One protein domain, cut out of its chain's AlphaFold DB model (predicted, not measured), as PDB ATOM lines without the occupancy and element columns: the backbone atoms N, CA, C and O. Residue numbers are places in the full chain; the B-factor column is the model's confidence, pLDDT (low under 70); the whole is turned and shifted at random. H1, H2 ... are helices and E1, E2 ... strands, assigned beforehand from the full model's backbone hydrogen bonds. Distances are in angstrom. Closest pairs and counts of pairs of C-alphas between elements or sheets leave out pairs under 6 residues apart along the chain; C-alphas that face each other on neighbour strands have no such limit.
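What this domain is: This is residues 2 to 55 of the 128 residues of an uncharacterized protein of Sphaerospermopsis kisseleviana NIES-73 (UniProt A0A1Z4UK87). The model is a flat, open, three-cornered shape: the hairpin of E2 and E3 reaches out to one corner, the parallel pair of E1 and E4 runs toward another, and H1 extends to the third, where residues 9 to 15 stick out. The first residues of H1 come near the hairpin, and a long link from E1 to E2 loops round beyond the ends of E1 and E4. The printed part has 54 residues with one named helix and four named strands, in the order H1, E1, E2, E3, E4. The strands form two sheets of two, E1 with E4 parallel and E2 with E3 antiparallel, and the class is mixed, helices and strands. The whole is loose, with a radius of gyration of the C-alphas of 13.7 A, and spans 34 by 33 by 13 A.

How they stand to each other: H1, residues 2 to 12, comes first, and every O i to N i+4 pair in it is within hydrogen-bond range. E1, residues 19 to 22, is the parallel neighbour of E4, residues 50 to 53, at 16 degrees between their directions. C-alphas 19 and 50 face each other at 4.6 A, and N 20 and O 50 are within hydrogen-bond range at 2.8 A. E2, residues 34 to 38, and E3, residues 43 to 48, are a hairpin, antiparallel at 178 degrees. C-alphas 34 and 48 face each other at 4.3 A, and N 35 and O 47 are within hydrogen-bond range at 2.8 A. The closest C-alphas of H1 and E3 are those of Phe 2 and Phe 47, 6.5 A apart. Those of H1 and E2 are Phe 2 and Tyr 35, 7.0 A apart. E3 runs on into E4 across a break of 1 residue, at 56 degrees. E1 is apart from E2 and E3, H1 is apart from E4, and E2 and E4 are only just apart, their closest C-alphas being 8.4 A from each other.

Where its parts are: H1 begins at C-alpha 2, at (105.885, 113.530, 121.975), and is 15.2 A long from first to last C-alpha. E1 is 9.9 A long, E2 12.4 A, E3 13.6 A and E4 9.6 A. E3 begins at C-alpha 43, at (104.728, 125.800, 112.962). E4 ends at C-alpha 53, at (123.002, 111.273, 126.182).

The domain as a whole: The two C-alphas farthest apart are those of Asp 25 and Asp 41, 38.8 A. The printed part has no cut. The link from E1 to E2 is long, with 11 residues between them, the link from H1 to E1 is short, and those from E2 to E3 and from E3 to E4 are tight. The mean pLDDT of the printed part is 95.6, and no printed residue is under 70.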
ATOM      1  N   PHE A   2     107.174 112.802 121.950       95.56
ATOM      2  CA  PHE A   2     105.885 113.530 121.975       95.56
ATOM      3  C   PHE A   2     104.634 112.658 122.212       95.56
ATOM      4  O   PHE A   2     103.871 112.928 123.126       95.56
ATOM      5  N   ARG A   3     104.458 111.559 121.462       95.50
ATOM      6  CA  ARG A   3     103.293 110.662 121.625       95.50
ATOM      7  C   ARG A   3     103.159 110.061 123.032       95.50
ATOM      8  O   ARG A   3     102.046 109.811 123.471       95.50
ATOM      9  N   TYR A   4     104.275 109.792 123.714       94.62
ATOM     10  CA  TYR A   4     104.251 109.283 125.089       94.62
ATOM     11  C   TYR A   4     103.869 110.386 126.067       94.62
ATOM     12  O   TYR A   4     103.018 110.159 126.915       94.62
ATOM     13  N   PHE A   5     104.468 111.569 125.905       96.31
ATOM     14  CA  PHE A   5     104.116 112.749 126.686       96.31
ATOM     15  C   PHE A   5     102.621 113.057 126.572       96.31
ATOM     16  O   PHE A   5     101.948 113.041 127.587       96.31
ATOM     17  N   ALA A   6     102.088 113.208 125.354       96.00
ATOM     18  CA  ALA A   6     100.688 113.575 125.133       96.00
ATOM     19  C   ALA A   6      99.704 112.590 125.788       96.00
ATOM     20  O   ALA A   6      98.737 113.005 126.407       96.00
ATOM     21  N   ARG A   7      99.987 111.282 125.716       96.69
ATOM     22  CA  ARG A   7      99.164 110.252 126.374       96.69
ATOM     23  C   ARG A   7      99.214 110.324 127.899       96.69
ATOM     24  O   ARG A   7      98.240 109.976 128.555       96.69
ATOM     25  N   LEU A   8     100.371 110.656 128.469       95.75
ATOM     26  CA  LEU A   8     100.523 110.775 129.919       95.75
ATOM     27  C   LEU A   8      99.900 112.070 130.431       95.75
ATOM     28  O   LEU A   8      99.258 112.040 131.471       95.75
ATOM     29  N   ASP A   9     100.071 113.157 129.686       96.25
ATOM     30  CA  ASP A   9      99.498 114.474 129.952       96.25
ATOM     31  C   ASP A   9      97.970 114.394 129.982       96.25
ATOM     32  O   ASP A   9      97.367 114.671 131.013       96.25
ATOM     33  N   GLU A  10      97.365 113.831 128.930       96.75
ATOM     34  CA  GLU A  10      95.920 113.580 128.855       96.75
ATOM     35  C   GLU A  10      95.410 112.702 130.008       96.75
ATOM     36  O   GLU A  10      94.336 112.937 130.556       96.75
ATOM     37  N   LYS A  11      96.164 111.661 130.379       97.56
ATOM     38  CA  LYS A  11      95.719 110.687 131.381       97.56
ATOM     39  C   LYS A  11      95.844 111.194 132.816       97.56
ATOM     40  O   LYS A  11      95.050 110.788 133.664       97.56
ATOM     41  N   LEU A  12      96.911 111.926 133.118       96.50
ATOM     42  CA  LEU A  12      97.275 112.280 134.489       96.50
ATOM     43  C   LEU A  12      96.856 113.698 134.857       96.50
ATOM     44  O   LEU A  12      96.677 113.937 136.045       96.50
ATOM     45  N   ASP A  13      96.718 114.599 133.879       94.69
ATOM     46  CA  ASP A  13      96.421 116.021 134.095       94.69
ATOM     47  C   ASP A  13      97.373 116.671 135.124       94.69
ATOM     48  O   ASP A  13      96.992 117.429 136.014       94.69
ATOM     49  N   LEU A  14      98.657 116.301 135.042       95.31
ATOM     50  CA  LEU A  14      99.726 116.795 135.906       95.31
ATOM     51  C   LEU A  14     100.886 117.319 135.055       95.31
ATOM     52  O   LEU A  14     101.187 116.725 134.018       95.31
ATOM     53  N   PRO A  15     101.620 118.349 135.517       94.31
ATOM     54  CA  PRO A  15     102.825 118.806 134.835       94.31
ATOM     55  C   PRO A  15     103.853 117.674 134.674       94.31
ATOM     56  O   PRO A  15     104.392 117.157 135.656       94.31
ATOM     57  N   ILE A  16     104.162 117.304 133.428       95.25
ATOM     58  CA  ILE A  16     105.145 116.264 133.099       95.25
ATOM     59  C   ILE A  16     106.413 116.901 132.535       95.25
ATOM     60  O   ILE A  16     106.367 117.677 131.584       95.25
ATOM     61  N   TYR A  17     107.569 116.509 133.075       96.25
ATOM     62  CA  TYR A  17     108.880 116.928 132.579       96.25
ATOM     63  C   TYR A  17     109.514 115.814 131.721       96.25
ATOM     64  O   TYR A  17     110.031 114.836 132.269       96.25
ATOM     65  N   PRO A  18     109.458 115.896 130.376       96.38
ATOM     66  CA  PRO A  18     109.902 114.810 129.509       96.38
ATOM     67  C   PRO A  18     111.433 114.727 129.446       96.38
ATOM     68  O   PRO A  18     112.097 115.652 128.980       96.38
ATOM     69  N   ILE A  19     111.988 113.580 129.848       95.94
ATOM     70  CA  ILE A  19     113.422 113.273 129.765       95.94
ATOM     71  C   ILE A  19     113.626 111.994 128.944       95.94
ATOM     72  O   ILE A  19     112.983 110.975 129.192       95.94
ATOM     73  N   VAL A  20     114.542 112.032 127.977       94.94
ATOM     74  CA  VAL A  20     115.046 110.855 127.254       94.94
ATOM     75  C   VAL A  20     116.447 110.529 127.760       94.94
ATOM     76  O   VAL A  20     117.298 111.415 127.808       94.94
ATOM     77  N   ILE A  21     116.720 109.257 128.056       94.00
ATOM     78  CA  ILE A  21     118.080 108.763 128.308       94.00
ATOM     79  C   ILE A  21     118.529 107.932 127.105       94.00
ATOM     80  O   ILE A  21     117.876 106.952 126.745       94.00
ATOM     81  N   PHE A  22     119.653 108.304 126.494       94.69
ATOM     82  CA  PHE A  22     120.283 107.538 125.422       94.69
ATOM     83  C   PHE A  22     121.519 106.807 125.940       94.69
ATOM     84  O   PHE A  22     122.478 107.434 126.388       94.69
ATOM     85  N   SER A  23     121.496 105.477 125.851       91.62
ATOM     86  CA  SER A  23     122.539 104.582 126.365       91.62
ATOM     87  C   SER A  23     123.219 103.752 125.270       91.62
ATOM     88  O   SER A  23     123.744 102.679 125.558       91.62
ATOM     89  N   TYR A  24     123.158 104.167 124.007       91.38
ATOM     90  CA  TYR A  24     123.890 103.501 122.925       91.38
ATOM     91  C   TYR A  24     125.376 103.885 122.955       91.38
ATOM     92  O   TYR A  24     125.735 104.960 123.430       91.38
ATOM     93  N   ASP A  25     126.245 103.018 122.433       87.94
ATOM     94  CA  ASP A  25     127.684 103.310 122.344       87.94
ATOM     95  C   ASP A  25     127.997 104.258 121.173       87.94
ATOM     96  O   ASP A  25     128.825 105.162 121.294       87.94
ATOM     97  N   SER A  26     127.270 104.116 120.063       89.12
ATOM     98  CA  SER A  26     127.363 104.948 118.861       89.12
ATOM     99  C   SER A  26     125.971 105.177 118.244       89.12
ATOM    100  O   SER A  26     125.064 104.377 118.493       89.12
ATOM    101  N   PRO A  27     125.770 106.251 117.454       90.75
ATOM    102  CA  PRO A  27     126.725 107.317 117.120       90.75
ATOM    103  C   PRO A  27     127.021 108.266 118.299       90.75
ATOM    104  O   PRO A  27     126.293 108.306 119.287       90.75
ATOM    105  N   LYS A  28     128.106 109.046 118.197       89.25
ATOM    106  CA  LYS A  28     128.442 110.138 119.138       89.25
ATOM    107  C   LYS A  28     127.968 111.509 118.639       89.25
ATOM    108  O   LYS A  28     128.466 112.541 119.072       89.25
ATOM    109  N   THR A  29     127.032 111.542 117.701       94.44
ATOM    110  CA  THR A  29     126.392 112.793 117.301       94.44
ATOM    111  C   THR A  29     125.456 113.256 118.411       94.44
ATOM    112  O   THR A  29     124.821 112.433 119.073       94.44
ATOM    113  N   VAL A  30     125.394 114.569 118.640       94.12
ATOM    114  CA  VAL A  30     124.490 115.153 119.638       94.12
ATOM    115  C   VAL A  30     123.052 114.886 119.208       94.12
ATOM    116  O   VAL A  30     122.654 115.213 118.090       94.12
ATOM    117  N   ALA A  31     122.275 114.267 120.092       94.38
ATOM    118  CA  ALA A  31     120.884 113.968 119.814       94.38
ATOM    119  C   ALA A  31     120.016 115.232 119.866       94.38
ATOM    120  O   ALA A  31     120.190 116.111 120.710       94.38
ATOM    121  N   ILE A  32     119.030 115.290 118.972       95.25
ATOM    122  CA  ILE A  32     118.029 116.354 118.972       95.25
ATOM    123  C   ILE A  32     117.168 116.289 120.240       95.25
ATOM    124  O   ILE A  32     116.823 115.209 120.730       95.25
ATOM    125  N   ASN A  33     116.782 117.459 120.741       96.50
ATOM    126  CA  ASN A  33     116.011 117.637 121.974       96.50
ATOM    127  C   ASN A  33     114.577 118.131 121.722       96.50
ATOM    128  O   ASN A  33     113.904 118.622 122.628       96.50
ATOM    129  N   ASN A  34     114.116 118.057 120.477       97.00
ATOM    130  CA  ASN A  34     112.790 118.514 120.111       97.00
ATOM    131  C   ASN A  34     112.202 117.702 118.956       97.00
ATOM    132  O   ASN A  34     112.910 117.065 118.179       97.00
ATOM    133  N   TYR A  35     110.877 117.722 118.883       96.94
ATOM    134  CA  TYR A  35     110.086 117.204 117.781       96.94
ATOM    135  C   TYR A  35     109.223 118.342 117.245       96.94
ATOM    136  O   TYR A  35     108.537 119.012 118.019       96.94
ATOM    137  N   GLN A  36     109.278 118.566 115.935       97.56
ATOM    138  CA  GLN A  36     108.607 119.687 115.289       97.56
ATOM    139  C   GLN A  36     107.717 119.210 114.148       97.56
ATOM    140  O   GLN A  36     108.054 118.257 113.445       97.56
ATOM    141  N   ILE A  37     106.601 119.909 113.960       97.56
ATOM    142  CA  ILE A  37     105.738 119.791 112.788       97.56
ATOM    143  C   ILE A  37     105.643 121.190 112.187       97.56
ATOM    144  O   ILE A  37     105.032 122.078 112.782       97.56
ATOM    145  N   ASN A  38     106.281 121.373 111.033       97.81
ATOM    146  CA  ASN A  38     106.375 122.653 110.337       97.81
ATOM    147  C   ASN A  38     105.745 122.524 108.947       97.81
ATOM    148  O   ASN A  38     106.058 121.588 108.211       97.81
ATOM    149  N   PHE A  39     104.898 123.484 108.598       97.62
ATOM    150  CA  PHE A  39     104.428 123.767 107.244       97.62
ATOM    151  C   PHE A  39     105.114 125.053 106.746       97.62
ATOM    152  O   PHE A  39     105.707 125.764 107.563       97.62
ATOM    153  N   PRO A  40     105.091 125.365 105.436       97.56
ATOM    154  CA  PRO A  40     105.777 126.546 104.897       97.56
ATOM    155  C   PRO A  40     105.374 127.874 105.554       97.56
ATOM    156  O   PRO A  40     106.185 128.789 105.647       97.56
ATOM    157  N   ASP A  41     104.131 127.966 106.010       97.62
ATOM    158  CA  ASP A  41     103.491 129.153 106.568       97.62
ATOM    159  C   ASP A  41     103.314 129.098 108.095       97.62
ATOM    160  O   ASP A  41     103.102 130.136 108.723       97.62
ATOM    161  N   PHE A  42     103.401 127.913 108.713       97.50
ATOM    162  CA  PHE A  42     103.033 127.744 110.119       97.50
ATOM    163  C   PHE A  42     103.746 126.581 110.833       97.50
ATOM    164  O   PHE A  42     103.800 125.448 110.350       97.50
ATOM    165  N   GLN A  43     104.241 126.838 112.049       97.88
ATOM    166  CA  GLN A  43     104.728 125.800 112.962       97.88
ATOM    167  C   GLN A  43     103.569 125.286 113.823       97.88
ATOM    168  O   GLN A  43     103.180 125.915 114.802       97.88
ATOM    169  N   VAL A  44     103.055 124.105 113.478       98.06
ATOM    170  CA  VAL A  44     101.928 123.465 114.177       98.06
ATOM    171  C   VAL A  44     102.329 122.964 115.561       98.06
ATOM    172  O   VAL A  44     101.527 122.987 116.490       98.06
ATOM    173  N   LEU A  45     103.563 122.481 115.712       97.69
ATOM    174  CA  LEU A  45     104.029 121.917 116.973       97.69
ATOM    175  C   LEU A  45     105.531 122.108 117.133       97.69
ATOM    176  O   LEU A  45     106.304 121.777 116.234       97.69
ATOM    177  N   LYS A  46     105.942 122.527 118.331       97.19
ATOM    178  CA  LYS A  46     107.320 122.420 118.812       97.19
ATOM    179  C   LYS A  46     107.321 121.814 120.207       97.19
ATOM    180  O   LYS A  46     107.115 122.498 121.204       97.19
ATOM    181  N   PHE A  47     107.566 120.513 120.268       97.56
ATOM    182  CA  PHE A  47     107.658 119.774 121.517       97.56
ATOM    183  C   PHE A  47     109.123 119.641 121.939       97.56
ATOM    184  O   PHE A  47     109.904 119.006 121.229       97.56
ATOM    185  N   ASN A  48     109.492 120.206 123.090       97.50
ATOM    186  CA  ASN A  48     110.846 120.118 123.642       97.50
ATOM    187  C   ASN A  48     110.914 119.048 124.736       97.50
ATOM    188  O   ASN A  48     109.957 118.841 125.479       97.50
ATOM    189  N   TYR A  49     112.057 118.382 124.844       97.38
ATOM    190  CA  TYR A  49     112.330 117.411 125.895       97.38
ATOM    191  C   TYR A  49     113.800 117.443 126.284       97.38
ATOM    192  O   TYR A  49     114.664 117.779 125.475       97.38
ATOM    193  N   GLN A  50     114.097 117.055 127.521       97.62
ATOM    194  CA  GLN A  50     115.474 116.991 127.975       97.62
ATOM    195  C   GLN A  50     116.139 115.710 127.487       97.62
ATOM    196  O   GLN A  50     115.564 114.621 127.548       97.62
ATOM    197  N   VAL A  51     117.374 115.838 127.017       96.69
ATOM    198  CA  VAL A  51     118.191 114.710 126.575       96.69
ATOM    199  C   VAL A  51     119.321 114.486 127.564       96.69
ATOM    200  O   VAL A  51     120.097 115.393 127.851       96.69
ATOM    201  N   VAL A  52     119.442 113.251 128.038       95.56
ATOM    202  CA  VAL A  52     120.609 112.747 128.760       95.56
ATOM    203  C   VAL A  52     121.279 111.712 127.865       95.56
ATOM    204  O   VAL A  52     120.892 110.544 127.832       95.56
ATOM    205  N   GLN A  53     122.263 112.149 127.085       96.62
ATOM    206  CA  GLN A  53     123.002 111.273 126.182       96.62
ATOM    207  C   GLN A  53     124.276 110.778 126.866       96.62
ATOM    208  O   GLN A  53     125.263 111.503 126.961       96.62
ATOM    209  N   LEU A  54     124.252 109.538 127.358       96.31
ATOM    210  CA  LEU A  54     125.299 109.027 128.244       96.31
ATOM    211  C   LEU A  54     126.665 109.001 127.560       96.31
ATOM    212  O   LEU A  54     127.635 109.461 128.149       96.31
ATOM    213  N   ASN A  55     126.742 108.580 126.296       94.44
ATOM    214  CA  ASN A  55     128.009 108.511 125.562       94.44
ATOM    215  C   ASN A  55     128.665 109.881 125.260       94.44
ATOM    216  O   ASN A  55     129.764 109.900 124.704       94.44
TER     217      ASN A  55